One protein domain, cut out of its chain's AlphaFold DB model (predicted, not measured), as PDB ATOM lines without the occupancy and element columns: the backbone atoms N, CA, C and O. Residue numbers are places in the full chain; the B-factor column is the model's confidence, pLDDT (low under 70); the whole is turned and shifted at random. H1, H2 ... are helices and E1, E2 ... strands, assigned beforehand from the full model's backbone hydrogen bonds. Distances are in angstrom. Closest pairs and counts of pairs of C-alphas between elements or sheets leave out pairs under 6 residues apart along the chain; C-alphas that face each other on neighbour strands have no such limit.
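This is residues 35 to 217 of the 236 residues of an uncharacterized protein of Candidatus Micrarchaeota archaeon CG1_02_55_22 (UniProt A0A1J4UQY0). What shape does the backbone make? H5 lies in the middle, between the long helix H2 on one side and a twisted four-stranded sheet on the other, with H3 beside it on the same face of the sheet. H1 folds back from the beginning of H2, H9 packs on H2 with H10 beyond it, and short helices edge the sheet. What are the parts? The 183 printed residues, mixed in class, hold ten named helices and four named strands, in the order H1 H2 H3 E1 E2 H4 H5 E3 H6 E4 H7 H8 H9 H10; the antiparallel sheet runs E1 E2 E4 E3. It is compact, with a radius of gyration of the C-alphas of 15.2 A and spans of 42 by 32 by 29 A.

How does the hub stand? H1, residues 36 to 48, and H2, residues 50 to 76, form a helical hairpin at a steep tilt of 45 degrees, closest at C-alphas Ala 46 and Gly 53, 4.5 A. H2, the hub, also touches H5, residues 132 to 146, at Tyr 66 and Gly 140, C-alphas 4.1 A apart, and with residues 55 to 63 alone H9, residues 189 to 202, at Tyr 59 and Leu 192, C-alphas 6.8 A apart. How is the sheet built? E1, residues 99 to 106, and E2, residues 109 to 115, form a hairpin, with N 101 and O 113 at 2.8 A; E4, residues 164 to 170, is the antiparallel neighbour of E2, with N 114 and O 165 within hydrogen-bond range at 2.8 A, and of E3, residues 151 to 156, with N 153 and O 168 at 2.9 A. In two layers, helices on one face of a sheet, H3, residues 81 to 94, and H5 have heights over the sheet of 8.3 A and 7.7 A. E2, H4, residues 120 to 123, H5 and E3 make a split strand-helix-strand unit, E4 between its two strands, with a right-handed crossover. And the rest? H4 touches H6, residues 158 to 161; H7, residues 172 to 175, touches H10, residues 208 to 215; H8, residues 180 to 183, touches no helix. Every O i to N i+4 pair is within hydrogen-bond range in H1, H2 and H5, against 9 of 10 in H3, 8 of 10 in H9 and 3 of 4 in H10.

Where does H1 begin? C-alpha 36 is at (190.005, 189.830, 181.436). How long is H2? It measures 38.8 A, to C-alpha 76 at (207.018, 177.741, 162.110).

How far does it reach? The C-alphas farthest apart, Pro 125 and Gly 204, are 43.1 A apart. Any cut or doubt? The printed part has no cut and no long link, and no printed residue is under 70.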
ATOM      1  N   SER A  35     191.072 193.132 178.038       95.00
ATOM      2  CA  SER A  35     191.117 192.933 179.485       95.00
ATOM      3  C   SER A  35     190.301 191.699 179.878       95.00
ATOM      4  O   SER A  35     189.266 191.407 179.276       95.00
ATOM      5  N   MET A  36     190.734 190.999 180.927       94.50
ATOM      6  CA  MET A  36     190.005 189.830 181.436       94.50
ATOM      7  C   MET A  36     188.588 190.191 181.911       94.50
ATOM      8  O   MET A  36     187.678 189.390 181.748       94.50
ATOM      9  N   GLU A  37     188.382 191.412 182.419       95.94
ATOM     10  CA  GLU A  37     187.044 191.905 182.782       95.94
ATOM     11  C   GLU A  37     186.131 192.044 181.554       95.94
ATOM     12  O   GLU A  37     184.991 191.594 181.584       95.94
ATOM     13  N   ALA A  38     186.623 192.602 180.440       96.81
ATOM     14  CA  ALA A  38     185.830 192.672 179.210       96.81
ATOM     15  C   ALA A  38     185.486 191.265 178.692       96.81
ATOM     16  O   ALA A  38     184.343 191.001 178.317       96.81
ATOM     17  N   LEU A  39     186.452 190.342 178.748       96.19
ATOM     18  CA  LEU A  39     186.238 188.945 178.382       96.19
ATOM     19  C   LEU A  39     185.194 188.260 179.277       96.19
ATOM     20  O   LEU A  39     184.383 187.464 178.797       96.19
ATOM     21  N   LYS A  40     185.184 188.588 180.574       96.75
ATOM     22  CA  LYS A  40     184.184 188.108 181.531       96.75
ATOM     23  C   LYS A  40     182.791 188.601 181.169       96.75
ATOM     24  O   LYS A  40     181.882 187.782 181.123       96.75
ATOM     25  N   GLN A  41     182.624 189.883 180.849       97.75
ATOM     26  CA  GLN A  41     181.321 190.427 180.445       97.75
ATOM     27  C   GLN A  41     180.780 189.736 179.182       97.75
ATOM     28  O   GLN A  41     179.626 189.314 179.163       97.75
ATOM     29  N   ILE A  42     181.628 189.528 178.165       96.25
ATOM     30  CA  ILE A  42     181.265 188.784 176.941       96.25
ATOM     31  C   ILE A  42     180.827 187.353 177.279       96.25
ATOM     32  O   ILE A  42     179.817 186.858 176.784       96.25
ATOM     33  N   THR A  43     181.580 186.689 178.156       96.38
ATOM     34  CA  THR A  43     181.278 185.319 178.575       96.38
ATOM     35  C   THR A  43     179.971 185.247 179.357       96.38
ATOM     36  O   THR A  43     179.155 184.371 179.095       96.38
ATOM     37  N   GLN A  44     179.725 186.174 180.282       96.75
ATOM     38  CA  GLN A  44     178.481 186.228 181.051       96.75
ATOM     39  C   GLN A  44     177.265 186.480 180.158       96.75
ATOM     40  O   GLN A  44     176.251 185.802 180.323       96.75
ATOM     41  N   ASP A  45     177.377 187.386 179.185       97.50
ATOM     42  CA  ASP A  45     176.330 187.608 178.186       97.50
ATOM     43  C   ASP A  45     176.032 186.325 177.394       97.50
ATOM     44  O   ASP A  45     174.879 185.895 177.304       97.50
ATOM     45  N   ALA A  46     177.069 185.636 176.905       97.12
ATOM     46  CA  ALA A  46     176.910 184.352 176.231       97.12
ATOM     47  C   ALA A  46     176.256 183.288 177.126       97.12
ATOM     48  O   ALA A  46     175.318 182.620 176.698       97.12
ATOM     49  N   LEU A  47     176.684 183.151 178.382       95.19
ATOM     50  CA  LEU A  47     176.119 182.169 179.311       95.19
ATOM     51  C   LEU A  47     174.664 182.485 179.691       95.19
ATOM     52  O   LEU A  47     173.881 181.560 179.910       95.19
ATOM     53  N   SER A  48     174.270 183.762 179.706       96.19
ATOM     54  CA  SER A  48     172.885 184.175 179.978       96.19
ATOM     55  C   SER A  48     171.885 183.691 178.918       96.19
ATOM     56  O   SER A  48     170.705 183.505 179.216       96.19
ATOM     57  N   ARG A  49     172.366 183.388 177.703       96.88
ATOM     58  CA  ARG A  49     171.591 182.789 176.601       96.88
ATOM     59  C   ARG A  49     171.461 181.259 176.709       96.88
ATOM     60  O   ARG A  49     170.991 180.606 175.779       96.88
ATOM     61  N   GLY A  50     171.876 180.663 177.827       95.00
ATOM     62  CA  GLY A  50     171.725 179.235 178.100       95.00
ATOM     63  C   GLY A  50     172.628 178.348 177.239       95.00
ATOM     64  O   GLY A  50     173.760 178.709 176.912       95.00
ATOM     65  N   ARG A  51     172.138 177.148 176.886       95.00
ATOM     66  CA  ARG A  51     172.930 176.137 176.157       95.00
ATOM     67  C   ARG A  51     173.421 176.653 174.806       95.00
ATOM     68  O   ARG A  51     174.580 176.434 174.472       95.00
ATOM     69  N   GLU A  52     172.582 177.374 174.064       95.88
ATOM     70  CA  GLU A  52     172.953 177.928 172.759       95.88
ATOM     71  C   GLU A  52     174.123 178.911 172.878       95.88
ATOM     72  O   GLU A  52     175.123 178.764 172.178       95.88
ATOM     73  N   GLY A  53     174.037 179.873 173.800       97.19
ATOM     74  CA  GLY A  53     175.104 180.851 173.998       97.19
ATOM     75  C   GLY A  53     176.400 180.229 174.520       97.19
ATOM     76  O   GLY A  53     177.478 180.600 174.058       97.19
ATOM     77  N   ARG A  54     176.312 179.212 175.389       96.88
ATOM     78  CA  ARG A  54     177.478 178.417 175.814       96.88
ATOM     79  C   ARG A  54     178.154 177.726 174.628       96.88
ATOM     80  O   ARG A  54     179.374 177.798 174.506       96.88
ATOM     81  N   MET A  55     177.384 177.083 173.750       97.69
ATOM     82  CA  MET A  55     177.932 176.415 172.564       97.69
ATOM     83  C   MET A  55     178.483 177.412 171.546       97.69
ATOM     84  O   MET A  55     179.500 177.138 170.915       97.69
ATOM     85  N   GLY A  56     177.851 178.581 171.415       98.12
ATOM     86  CA  GLY A  56     178.374 179.696 170.630       98.12
ATOM     87  C   GLY A  56     179.746 180.140 171.127       98.12
ATOM     88  O   GLY A  56     180.696 180.147 170.353       98.12
ATOM     89  N   LEU A  57     179.875 180.401 172.431       98.19
ATOM     90  CA  LEU A  57     181.139 180.811 173.045       98.19
ATOM     91  C   LEU A  57     182.228 179.736 172.926       98.19
ATOM     92  O   LEU A  57     183.380 180.049 172.633       98.19
ATOM     93  N   TYR A  58     181.870 178.465 173.126       98.56
ATOM     94  CA  TYR A  58     182.794 177.351 172.913       98.56
ATOM     95  C   TYR A  58     183.298 177.327 171.467       98.56
ATOM     96  O   TYR A  58     184.502 177.251 171.231       98.56
ATOM     97  N   TYR A  59     182.387 177.428 170.497       98.62
ATOM     98  CA  TYR A  59     182.729 177.417 169.078       98.62
ATOM     99  C   TYR A  59     183.583 178.626 168.674       98.62
ATOM    100  O   TYR A  59     184.542 178.465 167.929       98.62
ATOM    101  N   GLU A  60     183.306 179.825 169.193       98.38
ATOM    102  CA  GLU A  60     184.152 181.010 168.979       98.38
ATOM    103  C   GLU A  60     185.573 180.793 169.517       98.38
ATOM    104  O   GLU A  60     186.557 181.081 168.828       98.38
ATOM    105  N   GLY A  61     185.687 180.203 170.712       98.12
ATOM    106  CA  GLY A  61     186.964 179.758 171.259       98.12
ATOM    107  C   GLY A  61     187.650 178.756 170.334       98.12
ATOM    108  O   GLY A  61     188.826 178.917 170.013       98.12
ATOM    109  N   TRP A  62     186.911 177.762 169.843       98.69
ATOM    110  CA  TRP A  62     187.417 176.749 168.920       98.69
ATOM    111  C   TRP A  62     187.948 177.361 167.623       98.69
ATOM    112  O   TRP A  62     189.072 177.063 167.223       98.69
ATOM    113  N   VAL A  63     187.203 178.282 167.006       98.25
ATOM    114  CA  VAL A  63     187.625 179.029 165.810       98.25
ATOM    115  C   VAL A  63     188.936 179.764 166.079       98.25
ATOM    116  O   VAL A  63     189.875 179.654 165.283       98.25
ATOM    117  N   TYR A  64     189.029 180.481 167.204       96.12
ATOM    118  CA  TYR A  64     190.252 181.175 167.606       96.12
ATOM    119  C   TYR A  64     191.428 180.199 167.729       96.12
ATOM    120  O   TYR A  64     192.462 180.391 167.088       96.12
ATOM    121  N   GLY A  65     191.262 179.128 168.508       96.69
ATOM    122  CA  GLY A  65     192.312 178.142 168.749       96.69
ATOM    123  C   GLY A  65     192.779 177.472 167.460       96.69
ATOM    124  O   GLY A  65     193.975 177.404 167.190       96.69
ATOM    125  N   TYR A  66     191.837 177.039 166.624       97.62
ATOM    126  CA  TYR A  66     192.129 176.371 165.361       97.62
ATOM    127  C   TYR A  66     192.898 177.285 164.402       97.62
ATOM    128  O   TYR A  66     193.972 176.926 163.914       97.62
ATOM    129  N   THR A  67     192.374 178.484 164.141       95.06
ATOM    130  CA  THR A  67     192.968 179.412 163.166       95.06
ATOM    131  C   THR A  67     194.340 179.906 163.614       95.06
ATOM    132  O   THR A  67     195.279 179.898 162.809       95.06
ATOM    133  N   PHE A  68     194.490 180.254 164.896       93.94
ATOM    134  CA  PHE A  68     195.768 180.644 165.479       93.94
ATOM    135  C   PHE A  68     196.791 179.510 165.366       93.94
ATOM    136  O   PHE A  68     197.853 179.688 164.766       93.94
ATOM    137  N   THR A  69     196.465 178.319 165.876       95.00
ATOM    138  CA  THR A  69     197.394 177.185 165.905       95.00
ATOM    139  C   THR A  69     197.759 176.695 164.506       95.00
ATOM    140  O   THR A  69     198.918 176.356 164.269       95.00
ATOM    141  N   TYR A  70     196.822 176.696 163.553       93.94
ATOM    142  CA  TYR A  70     197.099 176.314 162.167       93.94
ATOM    143  C   TYR A  70     198.126 177.241 161.518       93.94
ATOM    144  O   TYR A  70     199.139 176.784 160.977       93.94
ATOM    145  N   ARG A  71     197.908 178.558 161.607       90.88
ATOM    146  CA  ARG A  71     198.846 179.547 161.062       90.88
ATOM    147  C   ARG A  71     200.190 179.471 161.767       90.88
ATOM    148  O   ARG A  71     201.230 179.498 161.110       90.88
ATOM    149  N   PHE A  72     200.166 179.281 163.079       91.44
ATOM    150  CA  PHE A  72     201.355 179.099 163.892       91.44
ATOM    151  C   PHE A  72     202.194 177.899 163.447       91.44
ATOM    152  O   PHE A  72     203.374 178.058 163.124       91.44
ATOM    153  N   ALA A  73     201.585 176.717 163.344       92.25
ATOM    154  CA  ALA A  73     202.258 175.506 162.885       92.25
ATOM    155  C   ALA A  73     202.811 175.663 161.461       92.25
ATOM    156  O   ALA A  73     203.935 175.237 161.188       92.25
ATOM    157  N   LYS A  74     202.070 176.337 160.573       90.88
ATOM    158  CA  LYS A  74     202.485 176.609 159.192       90.88
ATOM    159  C   LYS A  74     203.691 177.550 159.113       90.88
ATOM    160  O   LYS A  74     204.673 177.217 158.456       90.88
ATOM    161  N   VAL A  75     203.651 178.701 159.788       89.88
ATOM    162  CA  VAL A  75     204.730 179.711 159.748       89.88
ATOM    163  C   VAL A  75     206.007 179.205 160.419       89.88
ATOM    164  O   VAL A  75     207.114 179.567 160.015       89.88
ATOM    165  N   LEU A  76     205.877 178.363 161.444       88.06
ATOM    166  CA  LEU A  76     207.018 177.741 162.110       88.06
ATOM    167  C   LEU A  76     207.460 176.414 161.478       88.06
ATOM    168  O   LEU A  76     208.490 175.888 161.889       88.06
ATOM    169  N   ASN A  77     206.735 175.905 160.476       91.12
ATOM    170  CA  ASN A  77     207.005 174.624 159.823       91.12
ATOM    171  C   ASN A  77     207.096 173.450 160.828       91.12
ATOM    172  O   ASN A  77     207.984 172.602 160.728       91.12
ATOM    173  N   LEU A  78     206.179 173.409 161.805       91.25
ATOM    174  CA  LEU A  78     206.146 172.400 162.875       91.25
ATOM    175  C   LEU A  78     205.535 171.090 162.367       91.25
ATOM    176  O   LEU A  78     204.316 170.894 162.398       91.25
ATOM    177  N   LYS A  79     206.385 170.179 161.892       90.00
ATOM    178  CA  LYS A  79     205.931 168.923 161.275       90.00
ATOM    179  C   LYS A  79     205.669 167.819 162.292       90.00
ATOM    180  O   LYS A  79     204.696 167.091 162.143       90.00
ATOM    181  N   MET A  80     206.513 167.697 163.314       93.25
ATOM    182  CA  MET A  80     206.420 166.598 164.279       93.25
ATOM    183  C   MET A  80     205.369 166.886 165.349       93.25
ATOM    184  O   MET A  80     205.315 167.993 165.882       93.25
ATOM    185  N   PHE A  81     204.578 165.869 165.705       93.44
ATOM    186  CA  PHE A  81     203.527 165.968 166.723       93.44
ATOM    187  C   PHE A  81     204.040 166.554 168.049       93.44
ATOM    188  O   PHE A  81     203.487 167.533 168.541       93.44
ATOM    189  N   GLU A  82     205.120 165.998 168.610       94.06
ATOM    190  CA  GLU A  82     205.642 166.443 169.910       94.06
ATOM    191  C   GLU A  82     206.165 167.883 169.877       94.06
ATOM    192  O   GLU A  82     205.941 168.652 170.810       94.06
ATOM    193  N   GLU A  83     206.848 168.257 168.793       92.50
ATOM    194  CA  GLU A  83     207.366 169.610 168.592       92.50
ATOM    195  C   GLU A  83     206.221 170.618 168.477       92.50
ATOM    196  O   GLU A  83     206.236 171.667 169.130       92.50
ATOM    197  N   ARG A  84     205.201 170.273 167.685       93.50
ATOM    198  CA  ARG A  84     203.988 171.069 167.524       93.50
ATOM    199  C   ARG A  84     203.275 171.239 168.860       93.50
ATOM    200  O   ARG A  84     202.992 172.369 169.238       93.50
ATOM    201  N   TYR A  85     203.059 170.149 169.597       94.31
ATOM    202  CA  TYR A  85     202.415 170.182 170.908       94.31
ATOM    203  C   TYR A  85     203.171 171.097 171.877       94.31
ATOM    204  O   TYR A  85     202.601 172.068 172.366       94.31
ATOM    205  N   ARG A  86     204.472 170.859 172.098       91.38
ATOM    206  CA  ARG A  86     205.269 171.646 173.056       91.38
ATOM    207  C   ARG A  86     205.291 173.129 172.704       91.38
ATOM    208  O   ARG A  86     205.011 173.959 173.560       91.38
ATOM    209  N   THR A  87     205.535 173.460 171.437       89.88
ATOM    210  CA  THR A  87     205.621 174.864 171.004       89.88
ATOM    211  C   THR A  87     204.276 175.584 171.142       89.88
ATOM    212  O   THR A  87     204.234 176.758 171.511       89.88
ATOM    213  N   ILE A  88     203.163 174.897 170.865       91.69
ATOM    214  CA  ILE A  88     201.822 175.470 171.025       91.69
ATOM    215  C   ILE A  88     201.463 175.647 172.499       91.69
ATOM    216  O   ILE A  88     200.917 176.691 172.837       91.69
ATOM    217  N   MET A  89     201.820 174.710 173.379       90.44
ATOM    218  CA  MET A  89     201.600 174.864 174.823       90.44
ATOM    219  C   MET A  89     202.436 176.009 175.413       90.44
ATOM    220  O   MET A  89     201.900 176.824 176.163       90.44
ATOM    221  N   ASP A  90     203.706 176.139 175.010       86.44
ATOM    222  CA  ASP A  90     204.562 177.272 175.395       86.44
ATOM    223  C   ASP A  90     203.950 178.608 174.945       86.44
ATOM    224  O   ASP A  90     203.975 179.603 175.671       86.44
ATOM    225  N   THR A  91     203.355 178.621 173.750       86.19
ATOM    226  CA  THR A  91     202.661 179.797 173.217       86.19
ATOM    227  C   THR A  91     201.356 180.067 173.971       86.19
ATOM    228  O   THR A  91     201.065 181.219 174.280       86.19
ATOM    229  N   ALA A  92     200.582 179.034 174.312       87.44
ATOM    230  CA  ALA A  92     199.331 179.160 175.059       87.44
ATOM    231  C   ALA A  92     199.554 179.773 176.451       87.44
ATOM    232  O   ALA A  92     198.798 180.656 176.860       87.44
ATOM    233  N   ALA A  93     200.648 179.402 177.126       85.88
ATOM    234  CA  ALA A  93     201.052 179.997 178.402       85.88
ATOM    235  C   ALA A  93     201.336 181.511 178.309       85.88
ATOM    236  O   ALA A  93     201.224 182.226 179.303       85.88
ATOM    237  N   MET A  94     201.647 182.038 177.118       84.62
ATOM    238  CA  MET A  94     201.834 183.478 176.903       84.62
ATOM    239  C   MET A  94     200.540 184.256 176.667       84.62
ATOM    240  O   MET A  94     200.554 185.479 176.779       84.62
ATOM    241  N   ILE A  95     199.435 183.585 176.326       86.38
ATOM    242  CA  ILE A  95     198.159 184.251 176.002       86.38
ATOM    243  C   ILE A  95     197.544 184.900 177.256       86.38
ATOM    244  O   ILE A  95     196.753 185.833 177.150       86.38
ATOM    245  N   GLY A  96     197.958 184.459 178.449       89.62
ATOM    246  CA  GLY A  96     197.594 185.094 179.718       89.62
ATOM    247  C   GLY A  96     196.485 184.387 180.495       89.62
ATOM    248  O   GLY A  96     196.010 184.937 181.481       89.62
ATOM    249  N   PHE A  97     196.097 183.168 180.103       93.06
ATOM    250  CA  PHE A  97     195.131 182.339 180.842       93.06
ATOM    251  C   PHE A  97     195.744 181.555 182.012       93.06
ATOM    252  O   PHE A  97     195.030 180.837 182.699       93.06
ATOM    253  N   GLY A  98     197.040 181.707 182.280       91.25
ATOM    254  CA  GLY A  98     197.734 181.037 183.381       91.25
ATOM    255  C   GLY A  98     198.833 180.096 182.899       91.25
ATOM    256  O   GLY A  98     199.164 180.054 181.714       91.25
ATOM    257  N   ASP A  99     199.422 179.367 183.843       91.81
ATOM    258  CA  ASP A  99     200.535 178.457 183.567       91.81
ATOM    259  C   ASP A  99     200.017 177.071 183.172       91.81
ATOM    260  O   ASP A  99     199.339 176.400 183.958       91.81
ATOM    261  N   PHE A 100     200.319 176.649 181.944       94.50
ATOM    262  CA  PHE A 100     199.879 175.368 181.406       94.50
ATOM    263  C   PHE A 100     200.847 174.253 181.800       94.50
ATOM    264  O   PHE A 100     201.970 174.160 181.303       94.50
ATOM    265  N   LYS A 101     200.370 173.321 182.621       95.25
ATOM    266  CA  LYS A 101     201.105 172.127 183.026       95.25
ATOM    267  C   LYS A 101     200.544 170.893 182.332       95.25
ATOM    268  O   LYS A 101     199.479 170.397 182.692       95.25
ATOM    269  N   THR A 102     201.288 170.362 181.366       96.06
ATOM    270  CA  THR A 102     200.942 169.084 180.727       96.06
ATOM    271  C   THR A 102     201.179 167.929 181.694       96.06
ATOM    272  O   THR A 102     202.263 167.814 182.264       96.06
ATOM    273  N   LEU A 103     200.173 167.072 181.873       97.00
ATOM    274  CA  LEU A 103     200.266 165.851 182.675       97.00
ATOM    275  C   LEU A 103     200.532 164.633 181.787       97.00
ATOM    276  O   LEU A 103     201.402 163.823 182.089       97.00
ATOM    277  N   GLU A 104     199.811 164.532 180.672       96.88
ATOM    278  CA  GLU A 104     199.939 163.448 179.702       96.88
ATOM    279  C   GLU A 104     199.550 163.964 178.313       96.88
ATOM    280  O   GLU A 104     198.595 164.728 178.174       96.88
ATOM    281  N   PHE A 105     200.260 163.539 177.267       96.31
ATOM    282  CA  PHE A 105     199.871 163.824 175.889       96.31
ATOM    283  C   PHE A 105     200.305 162.695 174.949       96.31
ATOM    284  O   PHE A 105     201.375 162.108 175.102       96.31
ATOM    285  N   ARG A 106     199.454 162.390 173.971       95.81
ATOM    286  CA  ARG A 106     199.687 161.427 172.885       95.81
ATOM    287  C   ARG A 106     198.801 161.796 171.686       95.81
ATOM    288  O   ARG A 106     197.913 162.637 171.826       95.81
ATOM    289  N   PRO A 107     198.999 161.225 170.489       94.56
ATOM    290  CA  PRO A 107     198.102 161.497 169.366       94.56
ATOM    291  C   PRO A 107     196.630 161.259 169.749       94.56
ATOM    292  O   PRO A 107     196.299 160.211 170.301       94.56
ATOM    293  N   GLY A 108     195.769 162.252 169.501       95.38
ATOM    294  CA  GLY A 108     194.347 162.219 169.866       95.38
ATOM    295  C   GLY A 108     193.983 162.505 171.330       95.38
ATOM    296  O   GLY A 108     192.802 162.448 171.672       95.38
ATOM    297  N   TYR A 109     194.956 162.776 172.207       97.44
ATOM    298  CA  TYR A 109     194.706 162.955 173.639       97.44
ATOM    299  C   TYR A 109     195.702 163.914 174.296       97.44
ATOM    300  O   TYR A 109     196.916 163.769 174.143       97.44
ATOM    301  N   ALA A 110     195.205 164.829 175.123       97.94
ATOM    302  CA  ALA A 110     196.040 165.546 176.078       97.94
ATOM    303  C   ALA A 110     195.289 165.828 177.380       97.94
ATOM    304  O   ALA A 110     194.109 166.168 177.365       97.94
ATOM    305  N   HIS A 111     195.996 165.733 178.499       98.19
ATOM    306  CA  HIS A 111     195.520 166.053 179.839       98.19
ATOM    307  C   HIS A 111     196.478 167.057 180.462       98.19
ATOM    308  O   HIS A 111     197.687 166.822 180.537       98.19
ATOM    309  N   TYR A 112     195.948 168.202 180.868       97.44
ATOM    310  CA  TYR A 112     196.746 169.315 181.362       97.44
ATOM    311  C   TYR A 112     195.972 170.131 182.395       97.44
ATOM    312  O   TYR A 112     194.748 170.047 182.515       97.44
ATOM    313  N   GLN A 113     196.723 170.917 183.155       97.75
ATOM    314  CA  GLN A 113     196.219 171.860 184.140       97.75
ATOM    315  C   GLN A 113     196.587 173.279 183.725       97.75
ATOM    316  O   GLN A 113     197.639 173.495 183.127       97.75
ATOM    317  N   VAL A 114     195.744 174.236 184.090       97.00
ATOM    318  CA  VAL A 114     196.034 175.665 184.007       97.00
ATOM    319  C   VAL A 114     196.054 176.206 185.430       97.00
ATOM    320  O   VAL A 114     195.022 176.285 186.102       97.00
ATOM    321  N   LEU A 115     197.253 176.495 185.928       96.12
ATOM    322  CA  LEU A 115     197.460 176.940 187.302       96.12
ATOM    323  C   LEU A 115     197.112 178.421 187.432       96.12
ATOM    324  O   LEU A 115     197.521 179.230 186.598       96.12
ATOM    325  N   ALA A 116     196.386 178.757 188.503       92.00
ATOM    326  CA  ALA A 116     195.989 180.122 188.836       92.00
ATOM    327  C   ALA A 116     195.371 180.880 187.646       92.00
ATOM    328  O   ALA A 116     195.715 182.037 187.418       92.00
ATOM    329  N   ASN A 117     194.482 180.222 186.885       95.75
ATOM    330  CA  ASN A 117     193.849 180.825 185.714       95.75
ATOM    331  C   ASN A 117     193.150 182.146 186.104       95.75
ATOM    332  O   ASN A 117     192.113 182.107 186.777       95.75
ATOM    333  N   PRO A 118     193.678 183.314 185.688       95.38
ATOM    334  CA  PRO A 118     193.173 184.603 186.131       95.38
ATOM    335  C   PRO A 118     191.774 184.894 185.590       95.38
ATOM    336  O   PRO A 118     191.062 185.681 186.204       95.38
ATOM    337  N   PHE A 119     191.372 184.266 184.481       96.81
ATOM    338  CA  PHE A 119     190.032 184.403 183.922       96.81
ATOM    339  C   PHE A 119     189.000 183.639 184.766       96.81
ATOM    340  O   PHE A 119     188.060 184.243 185.283       96.81
ATOM    341  N   ALA A 120     189.223 182.343 185.006       97.00
ATOM    342  CA  ALA A 120     188.357 181.522 185.857       97.00
ATOM    343  C   ALA A 120     188.217 182.085 187.281       97.00
ATOM    344  O   ALA A 120     187.132 182.070 187.865       97.00
ATOM    345  N   LEU A 121     189.308 182.618 187.840       97.12
ATOM    346  CA  LEU A 121     189.320 183.200 189.183       97.12
ATOM    347  C   LEU A 121     188.404 184.422 189.326       97.12
ATOM    348  O   LEU A 121     187.963 184.707 190.436       97.12
ATOM    349  N   GLN A 122     188.030 185.104 188.237       97.00
ATOM    350  CA  GLN A 122     187.070 186.214 188.306       97.00
ATOM    351  C   GLN A 122     185.637 185.781 188.639       97.00
ATOM    352  O   GLN A 122     184.787 186.634 188.918       97.00
ATOM    353  N   TYR A 123     185.364 184.477 188.565       96.88
ATOM    354  CA  TYR A 123     184.089 183.861 188.916       96.88
ATOM    355  C   TYR A 123     184.130 183.194 190.295       96.88
ATOM    356  O   TYR A 123     183.110 182.686 190.749       96.88
ATOM    357  N   HIS A 124     185.285 183.164 190.969       96.06
ATOM    358  CA  HIS A 124     185.405 182.495 192.258       96.06
ATOM    359  C   HIS A 124     184.759 183.311 193.396       96.06
ATOM    360  O   HIS A 124     185.056 184.502 193.518       96.06
ATOM    361  N   PRO A 125     183.950 182.692 194.282       96.75
ATOM    362  CA  PRO A 125     183.484 181.301 194.254       96.75
ATOM    363  C   PRO A 125     182.255 181.090 193.351       96.75
ATOM    364  O   PRO A 125     181.260 181.803 193.459       96.75
ATOM    365  N   SER A 126     182.290 180.040 192.527       95.88
ATOM    366  CA  SER A 126     181.187 179.609 191.658       95.88
ATOM    367  C   SER A 126     180.818 178.147 191.913       95.88
ATOM    368  O   SER A 126     181.666 177.329 192.267       95.88
ATOM    369  N   LYS A 127     179.545 177.796 191.694       93.94
ATOM    370  CA  LYS A 127     179.098 176.391 191.638       93.94
ATOM    371  C   LYS A 127     179.367 175.754 190.274       93.94
ATOM    372  O   LYS A 127     179.483 174.535 190.182       93.94
ATOM    373  N   GLU A 128     179.489 176.569 189.236       92.69
ATOM    374  CA  GLU A 128     179.661 176.145 187.851       92.69
ATOM    375  C   GLU A 128     181.086 176.384 187.354       92.69
ATOM    376  O   GLU A 128     181.796 177.276 187.831       92.69
ATOM    377  N   MET A 129     181.473 175.594 186.356       94.56
ATOM    378  CA  MET A 129     182.687 175.796 185.575       94.56
ATOM    379  C   MET A 129     182.488 176.946 184.574       94.56
ATOM    380  O   MET A 129     181.445 177.023 183.913       94.56
ATOM    381  N   ALA A 130     183.476 177.838 184.478       91.62
ATOM    382  CA  ALA A 130     183.369 179.098 183.733       91.62
ATOM    383  C   ALA A 130     184.270 179.171 182.483       91.62
ATOM    384  O   ALA A 130     184.068 180.052 181.647       91.62
ATOM    385  N   ASP A 131     185.216 178.245 182.299       95.31
ATOM    386  CA  ASP A 131     186.248 178.311 181.252       95.31
ATOM    387  C   ASP A 131     185.787 177.766 179.890       95.31
ATOM    388  O   ASP A 131     186.530 177.105 179.166       95.31
ATOM    389  N   VAL A 132     184.560 178.087 179.485       97.19
ATOM    390  CA  VAL A 132     183.965 177.595 178.230       97.19
ATOM    391  C   VAL A 132     184.754 178.058 177.007       97.19
ATOM    392  O   VAL A 132     185.045 177.259 176.117       97.19
ATOM    393  N   LEU A 133     185.133 179.339 176.977       97.62
ATOM    394  CA  LEU A 133     185.922 179.898 175.884       97.62
ATOM    395  C   LEU A 133     187.296 179.223 175.798       97.62
ATOM    396  O   LEU A 133     187.718 178.823 174.716       97.62
ATOM    397  N   LEU A 134     187.977 179.063 176.937       97.19
ATOM    398  CA  LEU A 134     189.300 178.445 176.991       97.19
ATOM    399  C   LEU A 134     189.244 176.959 176.612       97.19
ATOM    400  O   LEU A 134     190.114 176.485 175.883       97.19
ATOM    401  N   ALA A 135     188.204 176.236 177.036       98.12
ATOM    402  CA  ALA A 135     187.950 174.873 176.585       98.12
ATOM    403  C   ALA A 135     187.815 174.825 175.054       98.12
ATOM    404  O   ALA A 135     188.510 174.042 174.406       98.12
ATOM    405  N   GLY A 136     187.023 175.728 174.466       98.50
ATOM    406  CA  GLY A 136     186.926 175.897 173.017       98.50
ATOM    407  C   GLY A 136     188.287 176.145 172.360       98.50
ATOM    408  O   GLY A 136     188.692 175.402 171.469       98.50
ATOM    409  N   MET A 137     189.049 177.131 172.842       98.06
ATOM    410  CA  MET A 137     190.390 177.458 172.327       98.06
ATOM    411  C   MET A 137     191.329 176.254 172.342       98.06
ATOM    412  O   MET A 137     192.006 175.973 171.349       98.06
ATOM    413  N   ASN A 138     191.341 175.505 173.441       97.94
ATOM    414  CA  ASN A 138     192.175 174.320 173.557       97.94
ATOM    415  C   ASN A 138     191.710 173.180 172.642       97.94
ATOM    416  O   ASN A 138     192.553 172.443 172.132       97.94
ATOM    417  N   ALA A 139     190.405 173.032 172.407       98.50
ATOM    418  CA  ALA A 139     189.849 172.057 171.472       98.50
ATOM    419  C   ALA A 139     190.224 172.381 170.016       98.50
ATOM    420  O   ALA A 139     190.717 171.515 169.285       98.50
ATOM    421  N   GLY A 140     190.082 173.647 169.618       98.44
ATOM    422  CA  GLY A 140     190.450 174.123 168.285       98.44
ATOM    423  C   GLY A 140     191.943 173.982 168.009       98.44
ATOM    424  O   GLY A 140     192.344 173.377 167.012       98.44
ATOM    425  N   GLY A 141     192.781 174.460 168.933       97.62
ATOM    426  CA  GLY A 141     194.233 174.297 168.832       97.62
ATOM    427  C   GLY A 141     194.649 172.826 168.880       97.62
ATOM    428  O   GLY A 141     195.462 172.372 168.073       97.62
ATOM    429  N   GLY A 142     194.021 172.042 169.761       97.75
ATOM    430  CA  GLY A 142     194.198 170.597 169.847       97.75
ATOM    431  C   GLY A 142     193.901 169.898 168.524       97.75
ATOM    432  O   GLY A 142     194.665 169.027 168.116       97.75
ATOM    433  N   SER A 143     192.860 170.318 167.807       98.25
ATOM    434  CA  SER A 143     192.487 169.697 166.535       98.25
ATOM    435  C   SER A 143     193.601 169.812 165.487       98.25
ATOM    436  O   SER A 143     193.917 168.850 164.786       98.25
ATOM    437  N   VAL A 144     194.286 170.957 165.448       96.88
ATOM    438  CA  VAL A 144     195.469 171.159 164.596       96.88
ATOM    439  C   VAL A 144     196.677 170.375 165.106       96.88
ATOM    440  O   VAL A 144     197.442 169.818 164.316       96.88
ATOM    441  N   VAL A 145     196.895 170.350 166.423       96.56
ATOM    442  CA  VAL A 145     198.062 169.682 167.016       96.56
ATOM    443  C   VAL A 145     198.013 168.175 166.796       96.56
ATOM    444  O   VAL A 145     199.017 167.581 166.411       96.56
ATOM    445  N   HIS A 146     196.851 167.572 167.025       95.75
ATOM    446  CA  HIS A 146     196.641 166.134 166.915       95.75
ATOM    447  C   HIS A 146     196.302 165.678 165.490       95.75
ATOM    448  O   HIS A 146     196.271 164.472 165.270       95.75
ATOM    449  N   GLU A 147     196.049 166.610 164.560       95.25
ATOM    450  CA  GLU A 147     195.553 166.333 163.198       95.25
ATOM    451  C   GLU A 147     194.302 165.453 163.219       95.25
ATOM    452  O   GLU A 147     194.158 164.505 162.457       95.25
ATOM    453  N   LYS A 148     193.406 165.745 164.157       96.44
ATOM    454  CA  LYS A 148     192.165 165.013 164.409       96.44
ATOM    455  C   LYS A 148     191.109 165.992 164.869       96.44
ATOM    456  O   LYS A 148     191.444 167.085 165.308       96.44
ATOM    457  N   LEU A 149     189.839 165.605 164.825       97.94
ATOM    458  CA  LEU A 149     188.836 166.409 165.512       97.94
ATOM    459  C   LEU A 149     189.008 166.216 167.019       97.94
ATOM    460  O   LEU A 149     189.004 165.082 167.496       97.94
ATOM    461  N   ILE A 150     189.198 167.306 167.756       98.38
ATOM    462  CA  ILE A 150     189.453 167.293 169.195       98.38
ATOM    463  C   ILE A 150     188.448 168.194 169.891       98.38
ATOM    464  O   ILE A 150     188.182 169.307 169.452       98.38
ATOM    465  N   ASN A 151     187.946 167.698 171.014       98.31
ATOM    466  CA  ASN A 151     187.042 168.394 171.909       98.31
ATOM    467  C   ASN A 151     187.687 168.478 173.285       98.31
ATOM    468  O   ASN A 151     188.384 167.559 173.712       98.31
ATOM    469  N   CYS A 152     187.455 169.578 173.977       98.50
ATOM    470  CA  CYS A 152     187.942 169.804 175.324       98.50
ATOM    471  C   CYS A 152     186.808 169.667 176.339       98.50
ATOM    472  O   CYS A 152     185.751 170.274 176.160       98.50
ATOM    473  N   VAL A 153     187.051 168.894 177.396       98.25
ATOM    474  CA  VAL A 153     186.181 168.771 178.571       98.25
ATOM    475  C   VAL A 153     186.939 169.285 179.788       98.25
ATOM    476  O   VAL A 153     188.057 168.838 180.061       98.25
ATOM    477  N   GLU A 154     186.323 170.196 180.534       97.94
ATOM    478  CA  GLU A 154     186.825 170.668 181.819       97.94
ATOM    479  C   GLU A 154     186.429 169.675 182.923       97.94
ATOM    480  O   GLU A 154     185.283 169.231 183.028       97.94
ATOM    481  N   LEU A 155     187.408 169.265 183.726       97.62
ATOM    482  CA  LEU A 155     187.247 168.327 184.838       97.62
ATOM    483  C   LEU A 155     187.129 169.055 186.177       97.62
ATOM    484  O   LEU A 155     186.444 168.583 187.083       97.62
ATOM    485  N   GLN A 156     187.828 170.183 186.310       97.38
ATOM    486  CA  GLN A 156     187.840 171.046 187.488       97.38
ATOM    487  C   GLN A 156     188.069 172.485 187.043       97.38
ATOM    488  O   GLN A 156     188.826 172.700 186.101       97.38
ATOM    489  N   CYS A 157     187.497 173.450 187.764       97.88
ATOM    490  CA  CYS A 157     187.646 174.871 187.458       97.88
ATOM    491  C   CYS A 157     188.132 175.669 188.673       97.88
ATOM    492  O   CYS A 157     187.639 175.487 189.794       97.88
ATOM    493  N   ALA A 158     189.017 176.642 188.450       97.81
ATOM    494  CA  ALA A 158     189.457 177.583 189.474       97.81
ATOM    495  C   ALA A 158     188.310 178.490 189.945       97.81
ATOM    496  O   ALA A 158     188.328 178.941 191.087       97.81
ATOM    497  N   ALA A 159     187.261 178.675 189.135       97.44
ATOM    498  CA  ALA A 159     186.024 179.313 189.581       97.44
ATOM    499  C   ALA A 159     185.412 178.574 190.790       97.44
ATOM    500  O   ALA A 159     184.916 179.199 191.725       97.44
ATOM    501  N   GLN A 160     185.512 177.242 190.828       97.44
ATOM    502  CA  GLN A 160     184.982 176.420 191.918       97.44
ATOM    503  C   GLN A 160     185.982 176.282 193.072       97.44
ATOM    504  O   GLN A 160     185.623 176.463 194.234       97.44
ATOM    505  N   ASN A 161     187.243 175.963 192.762       97.25
ATOM    506  CA  ASN A 161     188.235 175.552 193.765       97.25
ATOM    507  C   ASN A 161     189.261 176.639 194.157       97.25
ATOM    508  O   ASN A 161     190.017 176.433 195.106       97.25
ATOM    509  N   GLY A 162     189.314 177.766 193.438       97.00
ATOM    510  CA  GLY A 162     190.220 178.891 193.695       97.00
ATOM    511  C   GLY A 162     191.698 178.643 193.363       97.00
ATOM    512  O   GLY A 162     192.547 179.430 193.774       97.00
ATOM    513  N   LYS A 163     192.044 177.545 192.678       96.31
ATOM    514  CA  LYS A 163     193.437 177.094 192.500       96.31
ATOM    515  C   LYS A 163     193.826 176.829 191.051       96.31
ATOM    516  O   LYS A 163     194.817 177.380 190.579       96.31
ATOM    517  N   LEU A 164     193.109 175.941 190.371       97.62
ATOM    518  CA  LEU A 164     193.474 175.480 189.032       97.62
ATOM    519  C   LEU A 164     192.254 175.045 188.241       97.62
ATOM    520  O   LEU A 164     191.238 174.650 188.821       97.62
ATOM    521  N   CYS A 165     192.421 175.049 186.926       98.38
ATOM    522  CA  CYS A 165     191.518 174.386 186.001       98.38
ATOM    523  C   CYS A 165     192.205 173.144 185.426       98.38
ATOM    524  O   CYS A 165     193.415 173.147 185.205       98.38
ATOM    525  N   GLU A 166     191.458 172.070 185.209       98.44
ATOM    526  CA  GLU A 166     191.968 170.803 184.685       98.44
ATOM    527  C   GLU A 166     191.145 170.393 183.472       98.44
ATOM    528  O   GLU A 166     189.919 170.373 183.543       98.44
ATOM    529  N   PHE A 167     191.811 170.041 182.377       98.44
ATOM    530  CA  PHE A 167     191.164 169.810 181.090       98.44
ATOM    531  C   PHE A 167     191.650 168.528 180.427       98.44
ATOM    532  O   PHE A 167     192.811 168.127 180.571       98.44
ATOM    533  N   LYS A 168     190.772 167.930 179.621       98.56
ATOM    534  CA  LYS A 168     191.123 166.868 178.680       98.56
ATOM    535  C   LYS A 168     190.719 167.241 177.265       98.56
ATOM    536  O   LYS A 168     189.541 167.439 176.995       98.56
ATOM    537  N   ASN A 169     191.699 167.244 176.370       98.50
ATOM    538  CA  ASN A 169     191.506 167.262 174.928       98.50
ATOM    539  C   ASN A 169     191.378 165.822 174.429       98.50
ATOM    540  O   ASN A 169     192.273 165.009 174.662       98.50
ATOM    541  N   LEU A 170     190.275 165.512 173.758       98.25
ATOM    542  CA  LEU A 170     189.849 164.159 173.424       98.25
ATOM    543  C   LEU A 170     189.288 164.091 172.002       98.25
ATOM    544  O   LEU A 170     188.526 164.961 171.579       98.25
ATOM    545  N   GLU A 171     189.595 163.010 171.287       97.75
ATOM    546  CA  GLU A 171     188.815 162.608 170.109       97.75
ATOM    547  C   GLU A 171     187.342 162.354 170.496       97.75
ATOM    548  O   GLU A 171     187.082 161.891 171.614       97.75
ATOM    549  N   PRO A 172     186.368 162.551 169.583       97.50
ATOM    550  CA  PRO A 172     184.948 162.334 169.864       97.50
ATOM    551  C   PRO A 172     184.645 160.973 170.505       97.50
ATOM    552  O   PRO A 172     183.891 160.895 171.472       97.50
ATOM    553  N   LYS A 173     185.299 159.898 170.043       97.00
ATOM    554  CA  LYS A 173     185.138 158.550 170.616       97.00
ATOM    555  C   LYS A 173     185.497 158.474 172.105       97.00
ATOM    556  O   LYS A 173     184.897 157.698 172.836       97.00
ATOM    557  N   GLU A 174     186.485 159.250 172.555       97.50
ATOM    558  CA  GLU A 174     186.931 159.260 173.950       97.50
ATOM    559  C   GLU A 174     186.045 160.172 174.807       97.50
ATOM    560  O   GLU A 174     185.817 159.864 175.976       97.50
ATOM    561  N   VAL A 175     185.467 161.233 174.227       97.25
ATOM    562  CA  VAL A 175     184.428 162.043 174.889       97.25
ATOM    563  C   VAL A 175     183.225 161.172 175.255       97.25
ATOM    564  O   VAL A 175     182.791 161.180 176.405       97.25
ATOM    565  N   TYR A 176     182.737 160.347 174.322       96.81
ATOM    566  CA  TYR A 176     181.594 159.451 174.548       96.81
ATOM    567  C   TYR A 176     181.854 158.326 175.570       96.81
ATOM    568  O   TYR A 176     180.923 157.657 176.021       96.81
ATOM    569  N   LYS A 177     183.105 158.116 175.992       96.31
ATOM    570  CA  LYS A 177     183.428 157.183 177.083       96.31
ATOM    571  C   LYS A 177     183.321 157.824 178.466       96.31
ATOM    572  O   LYS A 177     183.254 157.097 179.458       96.31
ATOM    573  N   LEU A 178     183.306 159.155 178.550       95.81
ATOM    574  CA  LEU A 178     183.187 159.877 179.814       95.81
ATOM    575  C   LEU A 178     181.775 159.778 180.406       95.81
ATOM    576  O   LEU A 178     180.812 159.371 179.755       95.81
ATOM    577  N   ASN A 179     181.662 160.168 181.677       94.75
ATOM    578  CA  ASN A 179     180.379 160.260 182.363       94.75
ATOM    579  C   ASN A 179     179.496 161.330 181.686       94.75
ATOM    580  O   ASN A 179     179.918 162.489 181.625       94.75
ATOM    581  N   PRO A 180     178.270 160.996 181.239       94.12
ATOM    582  CA  PRO A 180     177.385 161.975 180.621       94.12
ATOM    583  C   PRO A 180     177.077 163.191 181.496       94.12
ATOM    584  O   PRO A 180     177.029 164.304 180.984       94.12
ATOM    585  N   ALA A 181     176.981 163.018 182.819       93.31
ATOM    586  CA  ALA A 181     176.739 164.120 183.753       93.31
ATOM    587  C   ALA A 181     177.871 165.167 183.773       93.31
ATOM    588  O   ALA A 181     177.647 166.306 184.171       93.31
ATOM    589  N   LEU A 182     179.079 164.781 183.349       94.50
ATOM    590  CA  LEU A 182     180.206 165.696 183.182       94.50
ATOM    591  C   LEU A 182     180.169 166.390 181.814       94.50
ATOM    592  O   LEU A 182     180.481 167.574 181.730       94.50
ATOM    593  N   VAL A 183     179.819 165.658 180.754       95.69
ATOM    594  CA  VAL A 183     179.947 166.118 179.362       95.69
ATOM    595  C   VAL A 183     178.747 166.946 178.904       95.69
ATOM    596  O   VAL A 183     178.948 168.019 178.341       95.69
ATOM    597  N   GLU A 184     177.516 166.498 179.165       94.69
ATOM    598  CA  GLU A 184     176.290 167.138 178.657       94.69
ATOM    599  C   GLU A 184     176.147 168.628 179.014       94.69
ATOM    600  O   GLU A 184     175.677 169.395 178.174       94.69
ATOM    601  N   PRO A 185     176.559 169.101 180.208       94.50
ATOM    602  CA  PRO A 185     176.507 170.531 180.514       94.50
ATOM    603  C   PRO A 185     177.520 171.375 179.726       94.50
ATOM    604  O   PRO A 185     177.384 172.598 179.662       94.50
ATOM    605  N   GLN A 186     178.561 170.747 179.173       96.12
ATOM    606  CA  GLN A 186     179.723 171.421 178.593       96.12
ATOM    607  C   GLN A 186     179.759 171.367 177.069       96.12
ATOM    608  O   GLN A 186     180.241 172.317 176.461       96.12
ATOM    609  N   LEU A 187     179.283 170.276 176.463       96.62
ATOM    610  CA  LEU A 187     179.437 170.008 175.037       96.62
ATOM    611  C   LEU A 187     178.134 169.532 174.400       96.62
ATOM    612  O   LEU A 187     177.463 168.635 174.902       96.62
ATOM    613  N   ASP A 188     177.852 170.084 173.224       96.12
ATOM    614  CA  ASP A 188     176.813 169.634 172.308       96.12
ATOM    615  C   ASP A 188     177.481 169.183 171.009       96.12
ATOM    616  O   ASP A 188     177.657 169.949 170.059       96.12
ATOM    617  N   MET A 189     177.918 167.925 170.994       95.38
ATOM    618  CA  MET A 189     178.674 167.362 169.874       95.38
ATOM    619  C   MET A 189     177.875 167.349 168.564       95.38
ATOM    620  O   MET A 189     178.464 167.385 167.487       95.38
ATOM    621  N   GLU A 190     176.544 167.295 168.633       94.62
ATOM    622  CA  GLU A 190     175.683 167.299 167.447       94.62
ATOM    623  C   GLU A 190     175.629 168.680 166.795       94.62
ATOM    624  O   GLU A 190     175.576 168.782 165.571       94.62
ATOM    625  N   THR A 191     175.720 169.734 167.606       95.12
ATOM    626  CA  THR A 191     175.758 171.122 167.141       95.12
ATOM    627  C   THR A 191     177.165 171.574 166.743       95.12
ATOM    628  O   THR A 191     177.322 172.295 165.754       95.12
ATOM    629  N   LEU A 192     178.189 171.190 167.510       97.12
ATOM    630  CA  LEU A 192     179.562 171.679 167.342       97.12
ATOM    631  C   LEU A 192     180.260 171.048 166.133       97.12
ATOM    632  O   LEU A 192     180.725 171.771 165.250       97.12
ATOM    633  N   VAL A 193     180.265 169.715 166.039       97.31
ATOM    634  CA  VAL A 193     181.043 168.977 165.026       97.31
ATOM    635  C   VAL A 193     180.738 169.428 163.590       97.31
ATOM    636  O   VAL A 193     181.685 169.671 162.837       97.31
ATOM    637  N   PRO A 194     179.470 169.605 163.160       97.62
ATOM    638  CA  PRO A 194     179.189 170.087 161.808       97.62
ATOM    639  C   PRO A 194     179.760 171.485 161.533       97.62
ATOM    640  O   PRO A 194     180.278 171.725 160.444       97.62
ATOM    641  N   LYS A 195     179.709 172.397 162.516       98.12
ATOM    642  CA  LYS A 195     180.241 173.765 162.385       98.12
ATOM    643  C   LYS A 195     181.767 173.781 162.310       98.12
ATOM    644  O   LYS A 195     182.339 174.578 161.568       98.12
ATOM    645  N   GLU A 196     182.423 172.912 163.072       98.25
ATOM    646  CA  GLU A 196     183.880 172.746 163.067       98.25
ATOM    647  C   GLU A 196     184.360 172.212 161.715       98.25
ATOM    648  O   GLU A 196     185.208 172.829 161.072       98.25
ATOM    649  N   LEU A 197     183.758 171.120 161.229       98.06
ATOM    650  CA  LEU A 197     184.088 170.545 159.921       98.06
ATOM    651  C   LEU A 197     183.826 171.534 158.781       98.06
ATOM    652  O   LEU A 197     184.657 171.651 157.879       98.06
ATOM    653  N   HIS A 198     182.710 172.267 158.838       97.88
ATOM    654  CA  HIS A 198     182.397 173.298 157.854       97.88
ATOM    655  C   HIS A 198     183.446 174.414 157.843       97.88
ATOM    656  O   HIS A 198     183.878 174.827 156.768       97.88
ATOM    657  N   LEU A 199     183.909 174.875 159.013       97.69
ATOM    658  CA  LEU A 199     184.972 175.877 159.075       97.69
ATOM    659  C   LEU A 199     186.260 175.354 158.430       97.69
ATOM    660  O   LEU A 199     186.829 176.042 157.587       97.69
ATOM    661  N   ILE A 200     186.703 174.148 158.797       97.50
ATOM    662  CA  ILE A 200     187.917 173.518 158.249       97.50
ATOM    663  C   ILE A 200     187.855 173.481 156.718       97.50
ATOM    664  O   ILE A 200     188.793 173.906 156.043       97.50
ATOM    665  N   GLU A 201     186.726 173.026 156.178       96.81
ATOM    666  CA  GLU A 201     186.480 172.961 154.739       96.81
ATOM    667  C   GLU A 201     186.455 174.360 154.099       96.81
ATOM    668  O   GLU A 201     187.097 174.575 153.072       96.81
ATOM    669  N   SER A 202     185.807 175.343 154.735       97.00
ATOM    670  CA  SER A 202     185.745 176.733 154.249       97.00
ATOM    671  C   SER A 202     187.110 177.429 154.203       97.00
ATOM    672  O   SER A 202     187.330 178.321 153.384       97.00
ATOM    673  N   LEU A 203     188.049 176.998 155.052       94.75
ATOM    674  CA  LEU A 203     189.436 177.465 155.059       94.75
ATOM    675  C   LEU A 203     190.301 176.754 154.000       94.75
ATOM    676  O   LEU A 203     191.484 177.068 153.863       94.75
ATOM    677  N   GLY A 204     189.730 175.809 153.243       93.94
ATOM    678  CA  GLY A 204     190.423 175.042 152.209       93.94
ATOM    679  C   GLY A 204     191.360 173.970 152.765       93.94
ATOM    680  O   GLY A 204     192.305 173.567 152.086       93.94
ATOM    681  N   HIS A 205     191.155 173.541 154.011       93.56
ATOM    682  CA  HIS A 205     191.959 172.491 154.629       93.56
ATOM    683  C   HIS A 205     191.378 171.107 154.311       93.56
ATOM    684  O   HIS A 205     190.171 170.954 154.122       93.56
ATOM    685  N   ASP A 206     192.232 170.079 154.291       91.69
ATOM    686  CA  ASP A 206     191.773 168.699 154.128       91.69
ATOM    687  C   ASP A 206     190.973 168.250 155.357       91.69
ATOM    688  O   ASP A 206     191.506 168.051 156.452       91.69
ATOM    689  N   VAL A 207     189.668 168.096 155.158       95.81
ATOM    690  CA  VAL A 207     188.712 167.714 156.196       95.81
ATOM    691  C   VAL A 207     188.653 166.193 156.415       95.81
ATOM    692  O   VAL A 207     188.033 165.733 157.374       95.81
ATOM    693  N   THR A 208     189.297 165.389 155.561       94.88
ATOM    694  CA  THR A 208     189.186 163.918 155.557       94.88
ATOM    695  C   THR A 208     189.599 163.307 156.892       94.88
ATOM    696  O   THR A 208     188.856 162.510 157.468       94.88
ATOM    697  N   VAL A 209     190.742 163.732 157.439       90.44
ATOM    698  CA  VAL A 209     191.260 163.197 158.710       90.44
ATOM    699  C   VAL A 209     190.348 163.564 159.895       90.44
ATOM    700  O   VAL A 209     190.147 162.771 160.819       90.44
ATOM    701  N   TYR A 210     189.704 164.731 159.839       94.44
ATOM    702  CA  TYR A 210     188.744 165.169 160.855       94.44
ATOM    703  C   TYR A 210     187.421 164.403 160.752       94.44
ATOM    704  O   TYR A 210     186.887 163.974 161.774       94.44
ATOM    705  N   LYS A 211     186.927 164.146 159.531       96.06
ATOM    706  CA  LYS A 211     185.747 163.296 159.290       96.06
ATOM    707  C   LYS A 211     185.972 161.873 159.802       96.06
ATOM    708  O   LYS A 211     185.080 161.328 160.446       96.06
ATOM    709  N   GLN A 212     187.170 161.309 159.628       95.88
ATOM    710  CA  GLN A 212     187.496 159.985 160.172       95.88
ATOM    711  C   GLN A 212     187.338 159.926 161.700       95.88
ATOM    712  O   GLN A 212     186.826 158.944 162.226       95.88
ATOM    713  N   SER A 213     187.685 161.002 162.417       94.38
ATOM    714  CA  SER A 213     187.513 161.070 163.880       94.38
ATOM    715  C   SER A 213     186.039 160.975 164.312       94.38
ATOM    716  O   SER A 213     185.741 160.500 165.407       94.38
ATOM    717  N   VAL A 214     185.115 161.438 163.462       95.62
ATOM    718  CA  VAL A 214     183.662 161.348 163.683       95.62
ATOM    719  C   VAL A 214     183.153 159.946 163.361       95.62
ATOM    720  O   VAL A 214     182.364 159.387 164.121       95.62
ATOM    721  N   GLU A 215     183.634 159.361 162.265       96.44
ATOM    722  CA  GLU A 215     183.294 157.997 161.858       96.44
ATOM    723  C   GLU A 215     183.718 156.968 162.913       96.44
ATOM    724  O   GLU A 215     182.892 156.164 163.350       96.44
ATOM    725  N   ASP A 216     184.950 157.074 163.419       95.19
ATOM    726  CA  ASP A 216     185.500 156.219 164.483       95.19
ATOM    727  C   ASP A 216     184.698 156.295 165.797       95.19
ATOM    728  O   ASP A 216     184.825 155.434 166.669       95.19
ATOM    729  N   ALA A 217     183.884 157.339 165.973       95.88
ATOM    730  CA  ALA A 217     183.118 157.585 167.187       95.88
ATOM    731  C   ALA A 217     181.677 157.058 167.136       95.88
ATOM    732  O   ALA A 217     180.994 157.110 168.158       95.88
TER     733      ALA A 217